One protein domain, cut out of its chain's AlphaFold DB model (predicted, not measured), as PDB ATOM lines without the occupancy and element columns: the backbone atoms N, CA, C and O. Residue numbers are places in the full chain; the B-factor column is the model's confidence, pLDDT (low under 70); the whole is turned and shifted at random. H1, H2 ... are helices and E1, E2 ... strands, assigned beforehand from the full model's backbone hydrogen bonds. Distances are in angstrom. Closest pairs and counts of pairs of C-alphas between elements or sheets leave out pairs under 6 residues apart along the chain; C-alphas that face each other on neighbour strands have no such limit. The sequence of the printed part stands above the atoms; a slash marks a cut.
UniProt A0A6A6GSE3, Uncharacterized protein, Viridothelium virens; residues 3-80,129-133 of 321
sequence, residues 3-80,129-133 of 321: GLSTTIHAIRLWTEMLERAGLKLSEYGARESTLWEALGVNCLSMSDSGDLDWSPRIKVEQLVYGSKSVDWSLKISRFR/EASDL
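Overview. This is residues 3 to 80 and 129 to 133 of the 321 residues of an uncharacterized protein of Viridothelium virens (UniProt A0A6A6GSE3). A two-strand hairpin, E1 and E2, lies over the opening of a V of helices, H1 and H2; the long link, residues 39 to 56, extends beyond. The printed part has 83 residues, in order H1, H2, E1, E2, class mixed. It is only just loose, close to compact, with radius of gyration of the C-alphas 14.4 A and spans 47 by 29 by 20 A.

Arrangement. Begin at E1, residues 57 to 64, and E2, residues 73 to 80, an antiparallel hairpin; N 59 and O 77 are 2.9 A apart. H2, residues 25 to 38, is near E1. H1, residues 3 to 20, comes closest to E2 at C-alphas 8 and 73, 6.9 A. H1 and H2 only just touch, only at the corner, with 3 C-alpha pairs within 8 A. Both helices have every O i to N i+4 pair within hydrogen-bond range.

Along the chain. Find C-alpha 3 at (46.061, 46.942, 36.081); H1 runs 25.7 A. E2 runs 22.4 A to C-alpha 80 at (60.685, 44.869, 26.125).

Size, cuts and confidence. Residues 81 to 128 are cut out; C-alphas 80 and 129 are 12.2 A apart. Among others, residues 41 to 57 have pLDDT under 70.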
ATOM      1  N   GLY A   3      45.463  45.992  35.122       57.12
ATOM      2  CA  GLY A   3      46.061  46.942  36.081       57.12
ATOM      3  C   GLY A   3      46.178  48.416  35.648       57.12
ATOM      4  O   GLY A   3      46.295  49.300  36.494       57.12
ATOM      5  N   LEU A   4      46.147  48.732  34.349       61.25
ATOM      6  CA  LEU A   4      46.319  50.124  33.897       61.25
ATOM      7  C   LEU A   4      45.016  50.936  33.949       61.25
ATOM      8  O   LEU A   4      45.040  52.113  34.299       61.25
ATOM      9  N   SER A   5      43.872  50.298  33.681       61.22
ATOM     10  CA  SER A   5      42.552  50.923  33.845       61.22
ATOM     11  C   SER A   5      42.287  51.277  35.316       61.22
ATOM     12  O   SER A   5      41.859  52.388  35.631       61.22
ATOM     13  N   THR A   6      42.666  50.383  36.239       68.69
ATOM     14  CA  THR A   6      42.619  50.661  37.681       68.69
ATOM     15  C   THR A   6      43.566  51.790  38.088       68.69
ATOM     16  O   THR A   6      43.247  52.534  39.006       68.69
ATOM     17  N   THR A   7      44.690  51.972  37.382       71.31
ATOM     18  CA  THR A   7      45.648  53.060  37.649       71.31
ATOM     19  C   THR A   7      45.067  54.431  37.293       71.31
ATOM     20  O   THR A   7      45.113  55.334  38.122       71.31
ATOM     21  N   ILE A   8      44.448  54.596  36.115       74.94
ATOM     22  CA  ILE A   8      43.768  55.863  35.768       74.94
ATOM     23  C   ILE A   8      42.642  56.154  36.762       74.94
ATOM     24  O   ILE A   8      42.478  57.292  37.199       74.94
ATOM     25  N   HIS A   9      41.865  55.133  37.131       74.44
ATOM     26  CA  HIS A   9      40.795  55.301  38.106       74.44
ATOM     27  C   HIS A   9      41.327  55.738  39.477       74.44
ATOM     28  O   HIS A   9      40.766  56.647  40.081       74.44
ATOM     29  N   ALA A  10      42.438  55.154  39.934       79.12
ATOM     30  CA  ALA A  10      43.091  55.538  41.180       79.12
ATOM     31  C   ALA A  10      43.603  56.988  41.146       79.12
ATOM     32  O   ALA A  10      43.386  57.720  42.107       79.12
ATOM     33  N   ILE A  11      44.212  57.425  40.036       84.06
ATOM     34  CA  ILE A  11      44.654  58.820  39.863       84.06
ATOM     35  C   ILE A  11      43.458  59.763  39.939       84.06
ATOM     36  O   ILE A  11      43.496  60.736  40.686       84.06
ATOM     37  N   ARG A  12      42.370  59.449  39.228       82.94
ATOM     38  CA  ARG A  12      41.147  60.261  39.265       82.94
ATOM     39  C   ARG A  12      40.590  60.360  40.679       82.94
ATOM     40  O   ARG A  12      40.410  61.469  41.172       82.94
ATOM     41  N   LEU A  13      40.411  59.226  41.353       85.31
ATOM     42  CA  LEU A  13      39.923  59.187  42.730       85.31
ATOM     43  C   LEU A  13      40.801  60.030  43.664       85.31
ATOM     44  O   LEU A  13      40.288  60.812  44.461       85.31
ATOM     45  N   TRP A  14      42.122  59.913  43.540       86.31
ATOM     46  CA  TRP A  14      43.060  60.694  44.335       86.31
ATOM     47  C   TRP A  14      42.938  62.198  44.065       86.31
ATOM     48  O   TRP A  14      42.817  62.980  45.006       86.31
ATOM     49  N   THR A  15      42.887  62.613  42.798       89.44
ATOM     50  CA  THR A  15      42.718  64.031  42.442       89.44
ATOM     51  C   THR A  15      41.384  64.602  42.918       89.44
ATOM     52  O   THR A  15      41.355  65.716  43.433       89.44
ATOM     53  N   GLU A  16      40.298  63.829  42.856       89.25
ATOM     54  CA  GLU A  16      38.998  64.231  43.405       89.25
ATOM     55  C   GLU A  16      39.057  64.421  44.927       89.25
ATOM     56  O   GLU A  16      38.449  65.348  45.466       89.25
ATOM     57  N   MET A  17      39.795  63.564  45.641       90.88
ATOM     58  CA  MET A  17      40.000  63.722  47.083       90.88
ATOM     59  C   MET A  17      40.762  65.011  47.407       90.88
ATOM     60  O   MET A  17      40.387  65.712  48.348       90.88
ATOM     61  N   LEU A  18      41.795  65.348  46.628       89.56
ATOM     62  CA  LEU A  18      42.554  66.591  46.792       89.56
ATOM     63  C   LEU A  18      41.676  67.826  46.527       89.56
ATOM     64  O   LEU A  18      41.669  68.753  47.339       89.56
ATOM     65  N   GLU A  19      40.883  67.817  45.452       88.94
ATOM     66  CA  GLU A  19      39.934  68.897  45.142       88.94
ATOM     67  C   GLU A  19      38.907  69.082  46.269       88.94
ATOM     68  O   GLU A  19      38.676  70.203  46.725       88.94
ATOM     69  N   ARG A  20      38.327  67.985  46.782       91.25
ATOM     70  CA  ARG A  20      37.372  68.024  47.907       91.25
ATOM     71  C   ARG A  20      37.993  68.516  49.210       91.25
ATOM     72  O   ARG A  20      37.286  69.097  50.028       91.25
ATOM     73  N   ALA A  21      39.293  68.311  49.402       91.38
ATOM     74  CA  ALA A  21      40.039  68.865  50.528       91.38
ATOM     75  C   ALA A  21      40.327  70.375  50.379       91.38
ATOM     76  O   ALA A  21      40.918  70.974  51.274       91.38
ATOM     77  N   GLY A  22      39.921  71.001  49.267       90.75
ATOM     78  CA  GLY A  22      40.169  72.414  48.979       90.75
ATOM     79  C   GLY A  22      41.582  72.698  48.464       90.75
ATOM     80  O   GLY A  22      41.995  73.858  48.417       90.75
ATOM     81  N   LEU A  23      42.337  71.662  48.081       90.94
ATOM     82  CA  LEU A  23      43.660  71.827  47.491       90.94
ATOM     83  C   LEU A  23      43.525  72.188  46.013       90.94
ATOM     84  O   LEU A  23      42.811  71.541  45.248       90.94
ATOM     85  N   LYS A  24      44.265  73.213  45.589       91.88
ATOM     86  CA  LYS A  24      44.379  73.554  44.171       91.88
ATOM     87  C   LYS A  24      45.319  72.564  43.494       91.88
ATOM     88  O   LYS A  24      46.520  72.564  43.763       91.88
ATOM     89  N   LEU A  25      44.776  71.760  42.583       89.81
ATOM     90  CA  LEU A  25      45.532  70.731  41.868       89.81
ATOM     91  C   LEU A  25      46.744  71.284  41.112       89.81
ATOM     92  O   LEU A  25      47.798  70.661  41.127       89.81
ATOM     93  N   SER A  26      46.636  72.468  40.506       89.69
ATOM     94  CA  SER A  26      47.759  73.094  39.798       89.69
ATOM     95  C   SER A  26      48.937  73.416  40.722       89.69
ATOM     96  O   SER A  26      50.085  73.152  40.377       89.69
ATOM     97  N   GLU A  27      48.662  73.955  41.914       92.06
ATOM     98  CA  GLU A  27      49.691  74.275  42.909       92.06
ATOM     99  C   GLU A  27      50.286  72.997  43.514       92.06
ATOM    100  O   GLU A  27      51.498  72.918  43.719       92.06
ATOM    101  N   TYR A  28      49.448  71.986  43.762       91.25
ATOM    102  CA  TYR A  28      49.901  70.685  44.246       91.25
ATOM    103  C   TYR A  28      50.814  69.998  43.222       91.25
ATOM    104  O   TYR A  28      51.934  69.628  43.559       91.25
ATOM    105  N   GLY A  29      50.372  69.885  41.967       88.44
ATOM    106  CA  GLY A  29      51.125  69.223  40.901       88.44
ATOM    107  C   GLY A  29      52.440  69.925  40.566       88.44
ATOM    108  O   GLY A  29      53.439  69.257  40.306       88.44
ATOM    109  N   ALA A  30      52.486  71.260  40.661       87.62
ATOM    110  CA  ALA A  30      53.730  72.016  40.522       87.62
ATOM    111  C   ALA A  30      54.732  71.673  41.636       87.62
ATOM    112  O   ALA A  30      55.897  71.408  41.353       87.62
ATOM    113  N   ARG A  31      54.276  71.628  42.898       89.06
ATOM    114  CA  ARG A  31      55.126  71.254  44.044       89.06
ATOM    115  C   ARG A  31      55.615  69.817  43.943       89.06
ATOM    116  O   ARG A  31      56.778  69.545  44.230       89.06
ATOM    117  N   GLU A  32      54.730  68.913  43.545       87.38
ATOM    118  CA  GLU A  32      55.063  67.505  43.408       87.38
ATOM    119  C   GLU A  32      56.081  67.290  42.281       87.38
ATOM    120  O   GLU A  32      57.092  66.638  42.517       87.38
ATOM    121  N   SER A  33      55.904  67.934  41.117       84.00
ATOM    122  CA  SER A  33      56.888  67.928  40.017       84.00
ATOM    123  C   SER A  33      58.293  68.303  40.496       84.00
ATOM    124  O   SER A  33      59.237  67.546  40.285       84.00
ATOM    125  N   THR A  34      58.430  69.419  41.224       85.62
ATOM    126  CA  THR A  34      59.728  69.833  41.786       85.62
ATOM    127  C   THR A  34      60.303  68.832  42.784       85.62
ATOM    128  O   THR A  34      61.519  68.706  42.894       85.62
ATOM    129  N   LEU A  35      59.453  68.121  43.527       84.94
ATOM    130  CA  LEU A  35      59.896  67.118  44.492       84.94
ATOM    131  C   LEU A  35      60.406  65.857  43.782       84.94
ATOM    132  O   LEU A  35      61.457  65.342  44.154       84.94
ATOM    133  N   TRP A  36      59.715  65.401  42.734       79.94
ATOM    134  CA  TRP A  36      60.173  64.296  41.888       79.94
ATOM    135  C   TRP A  36      61.516  64.618  41.216       79.94
ATOM    136  O   TRP A  36      62.438  63.800  41.270       79.94
ATOM    137  N   GLU A  37      61.661  65.831  40.670       81.06
ATOM    138  CA  GLU A  37      62.920  66.324  40.095       81.06
ATOM    139  C   GLU A  37      64.048  66.377  41.138       81.06
ATOM    140  O   GLU A  37      65.148  65.884  40.889       81.06
ATOM    141  N   ALA A  38      63.779  66.918  42.333       82.44
ATOM    142  CA  ALA A  38      64.768  67.030  43.406       82.44
ATOM    143  C   ALA A  38      65.234  65.666  43.941       82.44
ATOM    144  O   ALA A  38      66.387  65.521  44.346       82.44
ATOM    145  N   LEU A  39      64.358  64.658  43.929       79.56
ATOM    146  CA  LEU A  39      64.706  63.285  44.294       79.56
ATOM    147  C   LEU A  39      65.473  62.547  43.183       79.56
ATOM    148  O   LEU A  39      65.860  61.395  43.377       79.56
ATOM    149  N   GLY A  40      65.689  63.178  42.023       70.06
ATOM    150  CA  GLY A  40      66.330  62.553  40.866       70.06
ATOM    151  C   GLY A  40      65.525  61.383  40.303       70.06
ATOM    152  O   GLY A  40      66.066  60.546  39.574       70.06
ATOM    153  N   VAL A  41      64.236  61.296  40.643       67.25
ATOM    154  CA  VAL A  41      63.359  60.229  40.176       67.25
ATOM    155  C   VAL A  41      62.884  60.600  38.781       67.25
ATOM    156  O   VAL A  41      61.768  61.052  38.555       67.25
ATOM    157  N   ASN A  42      63.778  60.385  37.825       58.41
ATOM    158  CA  ASN A  42      63.484  60.566  36.410       58.41
ATOM    159  C   ASN A  42      62.691  59.382  35.847       58.41
ATOM    160  O   ASN A  42      62.221  59.460  34.717       58.41
ATOM    161  N   CYS A  43      62.562  58.281  36.606       56.72
ATOM    162  CA  CYS A  43      61.729  57.146  36.232       56.72
ATOM    163  C   CYS A  43      61.371  56.193  37.368       56.72
ATOM    164  O   CYS A  43      62.241  55.674  38.066       56.72
ATOM    165  N   LEU A  44      60.083  55.866  37.457       57.38
ATOM    166  CA  LEU A  44      59.589  54.744  38.248       57.38
ATOM    167  C   LEU A  44      59.536  53.511  37.336       57.38
ATOM    168  O   LEU A  44      58.549  53.273  36.633       57.38
ATOM    169  N   SER A  45      60.627  52.744  37.302       55.72
ATOM    170  CA  SER A  45      60.623  51.418  36.680       55.72
ATOM    171  C   SER A  45      59.967  50.430  37.641       55.72
ATOM    172  O   SER A  45      60.466  50.207  38.745       55.72
ATOM    173  N   MET A  46      58.834  49.842  37.249       53.75
ATOM    174  CA  MET A  46      58.261  48.735  38.009       53.75
ATOM    175  C   MET A  46      59.060  47.462  37.708       53.75
ATOM    176  O   MET A  46      58.928  46.872  36.641       53.75
ATOM    177  N   SER A  47      59.891  47.087  38.686       49.88
ATOM    178  CA  SER A  47      60.668  45.847  38.829       49.88
ATOM    179  C   SER A  47      61.629  45.478  37.691       49.88
ATOM    180  O   SER A  47      61.225  45.000  36.632       49.88
ATOM    181  N   ASP A  48      62.930  45.545  37.990       48.16
ATOM    182  CA  ASP A  48      63.960  44.789  37.281       48.16
ATOM    183  C   ASP A  48      64.041  43.353  37.815       48.16
ATOM    184  O   ASP A  48      64.938  42.993  38.571       48.16
ATOM    185  N   SER A  49      63.078  42.501  37.458       47.03
ATOM    186  CA  SER A  49      63.169  41.070  37.768       47.03
ATOM    187  C   SER A  49      63.958  40.330  36.683       47.03
ATOM    188  O   SER A  49      63.387  39.964  35.664       47.03
ATOM    189  N   GLY A  50      65.259  40.108  36.901       53.62
ATOM    190  CA  GLY A  50      66.079  39.090  36.217       53.62
ATOM    191  C   GLY A  50      66.390  39.281  34.719       53.62
ATOM    192  O   GLY A  50      65.651  39.908  33.964       53.62
ATOM    193  N   ASP A  51      67.509  38.698  34.280       51.53
ATOM    194  CA  ASP A  51      68.126  38.919  32.958       51.53
ATOM    195  C   ASP A  51      67.426  38.258  31.753       51.53
ATOM    196  O   ASP A  51      67.829  38.486  30.613       51.53
ATOM    197  N   LEU A  52      66.349  37.496  31.966       55.47
ATOM    198  CA  LEU A  52      65.634  36.760  30.908       55.47
ATOM    199  C   LEU A  52      64.114  36.973  30.948       55.47
ATOM    200  O   LEU A  52      63.334  36.076  30.632       55.47
ATOM    201  N   ASP A  53      63.669  38.162  31.347       57.94
ATOM    202  CA  ASP A  53      62.245  38.480  31.373       57.94
ATOM    203  C   ASP A  53      61.764  39.024  30.021       57.94
ATOM    204  O   ASP A  53      61.959  40.189  29.673       57.94
ATOM    205  N   TRP A  54      61.103  38.153  29.260       53.88
ATOM    206  CA  TRP A  54      60.469  38.482  27.983       53.88
ATOM    207  C   TRP A  54      59.143  39.234  28.141       53.88
ATOM    208  O   TRP A  54      58.488  39.521  27.128       53.88
ATOM    209  N   SER A  55      58.711  39.520  29.370       54.28
ATOM    210  CA  SER A  55      57.431  40.163  29.641       54.28
ATOM    211  C   SER A  55      57.446  41.632  29.210       54.28
ATOM    212  O   SER A  55      58.435  42.337  29.416       54.28
ATOM    213  N   PRO A  56      56.353  42.138  28.608       57.31
ATOM    214  CA  PRO A  56      56.226  43.561  28.337       57.31
ATOM    215  C   PRO A  56      56.226  44.325  29.662       57.31
ATOM    216  O   PRO A  56      55.347  44.121  30.503       57.31
ATOM    217  N   ARG A  57      57.197  45.220  29.829       68.44
ATOM    218  CA  ARG A  57      57.318  46.077  31.004       68.44
ATOM    219  C   ARG A  57      56.773  47.461  30.713       68.44
ATOM    220  O   ARG A  57      56.752  47.930  29.573       68.44
ATOM    221  N   ILE A  58      56.291  48.102  31.768       71.25
ATOM    222  CA  ILE A  58      55.749  49.454  31.720       71.25
ATOM    223  C   ILE A  58      56.663  50.329  32.559       71.25
ATOM    224  O   ILE A  58      56.917  50.040  33.727       71.25
ATOM    225  N   LYS A  59      57.140  51.400  31.943       76.69
ATOM    226  CA  LYS A  59      57.949  52.426  32.572       76.69
ATOM    227  C   LYS A  59      57.115  53.694  32.648       76.69
ATOM    228  O   LYS A  59      56.545  54.129  31.646       76.69
ATOM    229  N   VAL A  60      56.994  54.255  33.846       80.25
ATOM    230  CA  VAL A  60      56.341  55.551  34.033       80.25
ATOM    231  C   VAL A  60      57.381  56.626  33.758       80.25
ATOM    232  O   VAL A  60      58.322  56.779  34.532       80.25
ATOM    233  N   GLU A  61      57.217  57.327  32.638       80.00
ATOM    234  CA  GLU A  61      58.131  58.386  32.199       80.00
ATOM    235  C   GLU A  61      57.782  59.716  32.870       80.00
ATOM    236  O   GLU A  61      58.669  60.495  33.195       80.00
ATOM    237  N   GLN A  62      56.490  59.991  33.073       82.44
ATOM    238  CA  GLN A  62      56.046  61.266  33.632       82.44
ATOM    239  C   GLN A  62      54.654  61.160  34.262       82.44
ATOM    240  O   GLN A  62      53.772  60.494  33.719       82.44
ATOM    241  N   LEU A  63      54.429  61.878  35.364       85.31
ATOM    242  CA  LEU A  63      53.090  62.224  35.842       85.31
ATOM    243  C   LEU A  63      52.701  63.582  35.237       85.31
ATOM    244  O   LEU A  63      53.398  64.580  35.394       85.31
ATOM    245  N   VAL A  64      51.623  63.590  34.462       87.12
ATOM    246  CA  VAL A  64      51.065  64.771  33.805       87.12
ATOM    247  C   VAL A  64      50.089  65.418  34.774       87.12
ATOM    248  O   VAL A  64      49.121  64.784  35.190       87.12
ATOM    249  N   TYR A  65      50.339  66.679  35.110       88.94
ATOM    250  CA  TYR A  65      49.504  67.471  36.006       88.94
ATOM    251  C   TYR A  65      48.652  68.463  35.224       88.94
ATOM    252  O   TYR A  65      49.099  69.043  34.234       88.94
ATOM    253  N   GLY A  66      47.444  68.722  35.716       87.75
ATOM    254  CA  GLY A  66      46.581  69.764  35.172       87.75
ATOM    255  C   GLY A  66      45.740  70.461  36.233       87.75
ATOM    256  O   GLY A  66      45.851  70.193  37.430       87.75
ATOM    257  N   SER A  67      44.919  71.412  35.794       87.56
ATOM    258  CA  SER A  67      44.110  72.226  36.707       87.56
ATOM    259  C   SER A  67      42.844  71.515  37.183       87.56
ATOM    260  O   SER A  67      42.308  71.896  38.221       87.56
ATOM    261  N   LYS A  68      42.397  70.478  36.463       86.94
ATOM    262  CA  LYS A  68      41.258  69.623  36.817       86.94
ATOM    263  C   LYS A  68      41.699  68.173  36.976       86.94
ATOM    264  O   LYS A  68      42.638  67.737  36.311       86.94
ATOM    265  N   SER A  69      40.958  67.399  37.760       82.19
ATOM    266  CA  SER A  69      41.157  65.945  37.919       82.19
ATOM    267  C   SER A  69      41.261  65.168  36.596       82.19
ATOM    268  O   SER A  69      42.080  64.262  36.461       82.19
ATOM    269  N   VAL A  70      40.489  65.547  35.572       84.25
ATOM    270  CA  VAL A  70      40.523  64.912  34.236       84.25
ATOM    271  C   VAL A  70      41.802  65.189  33.441       84.25
ATOM    272  O   VAL A  70      42.130  64.450  32.507       84.25
ATOM    273  N   ASP A  71      42.524  66.245  33.804       86.62
ATOM    274  CA  ASP A  71      43.738  66.664  33.116       86.62
ATOM    275  C   ASP A  71      44.974  65.910  33.628       86.62
ATOM    276  O   ASP A  71      46.024  65.962  32.988       86.62
ATOM    277  N   TRP A  72      44.840  65.192  34.749       89.00
ATOM    278  CA  TRP A  72      45.905  64.387  35.330       89.00
ATOM    279  C   TRP A  72      46.000  63.019  34.658       89.00
ATOM    280  O   TRP A  72      44.993  62.351  34.408       89.00
ATOM    281  N   SER A  73      47.223  62.583  34.365       87.31
ATOM    282  CA  SER A  73      47.485  61.300  33.707       87.31
ATOM    283  C   SER A  73      48.919  60.838  33.924       87.31
ATOM    284  O   SER A  73      49.746  61.599  34.400       87.31
ATOM    285  N   LEU A  74      49.249  59.611  33.530       85.94
ATOM    286  CA  LEU A  74      50.637  59.167  33.418       85.94
ATOM    287  C   LEU A  74      51.026  59.066  31.952       85.94
ATOM    288  O   LEU A  74      50.313  58.460  31.151       85.94
ATOM    289  N   LYS A  75      52.206  59.575  31.626       86.06
ATOM    290  CA  LYS A  75      52.911  59.225  30.405       86.06
ATOM    291  C   LYS A  75      53.719  57.966  30.677       86.06
ATOM    292  O   LYS A  75      54.604  57.956  31.534       86.06
ATOM    293  N   ILE A  76      53.395  56.895  29.963       80.00
ATOM    294  CA  ILE A  76      54.076  55.613  30.117       80.00
ATOM    295  C   ILE A  76      54.727  55.195  28.806       80.00
ATOM    296  O   ILE A  76      54.157  55.370  27.730       80.00
ATOM    297  N   SER A  77      55.910  54.602  28.891       74.56
ATOM    298  CA  SER A  77      56.512  53.866  27.786       74.56
ATOM    299  C   SER A  77      56.386  52.373  28.067       74.56
ATOM    300  O   SER A  77      56.490  51.898  29.203       74.56
ATOM    301  N   ARG A  78      56.092  51.607  27.020       70.06
ATOM    302  CA  ARG A  78      56.186  50.148  27.082       70.06
ATOM    303  C   ARG A  78      57.535  49.767  26.535       70.06
ATOM    304  O   ARG A  78      57.893  50.213  25.450       70.06
ATOM    305  N   PHE A  79      58.252  48.925  27.249       66.31
ATOM    306  CA  PHE A  79      59.513  48.413  26.756       66.31
ATOM    307  C   PHE A  79      59.577  46.905  26.920       66.31
ATOM    308  O   PHE A  79      58.895  46.303  27.753       66.31
ATOM    309  N   ARG A  80      60.394  46.289  26.079       67.50
ATOM    310  CA  ARG A  80      60.685  44.869  26.125       67.50
ATOM    311  C   ARG A  80      62.185  44.697  26.026       67.50
ATOM    312  O   ARG A  80      62.795  45.154  25.061       67.50
ATOM    313  N   GLU A 129      57.436  54.593  21.966       68.06
ATOM    314  CA  GLU A 129      57.284  55.997  22.317       68.06
ATOM    315  C   GLU A 129      56.336  56.153  23.512       68.06
ATOM    316  O   GLU A 129      55.311  55.470  23.635       68.06
ATOM    317  N   ALA A 130      56.718  57.037  24.428       77.62
ATOM    318  CA  ALA A 130      55.954  57.297  25.630       77.62
ATOM    319  C   ALA A 130      54.593  57.899  25.256       77.62
ATOM    320  O   ALA A 130      54.526  58.970  24.658       77.62
ATOM    321  N   SER A 131      53.516  57.218  25.634       75.75
ATOM    322  CA  SER A 131      52.142  57.621  25.337       75.75
ATOM    323  C   SER A 131      51.420  58.024  26.617       75.75
ATOM    324  O   SER A 131      51.663  57.455  27.686       75.75
ATOM    325  N   ASP A 132      50.519  58.997  26.519       79.81
ATOM    326  CA  ASP A 132      49.641  59.364  27.626       79.81
ATOM    327  C   ASP A 132      48.616  58.244  27.863       79.81
ATOM    328  O   ASP A 132      47.958  57.780  26.930       79.81
ATOM    329  N   LEU A 133      48.457  57.803  29.111       77.25
ATOM    330  CA  LEU A 133      47.498  56.763  29.489       77.25
ATOM    331  C   LEU A 133      46.053  57.072  29.067       77.25
ATOM    332  O   LEU A 133      45.283  56.137  28.860       77.25
TER     333      LEU A 133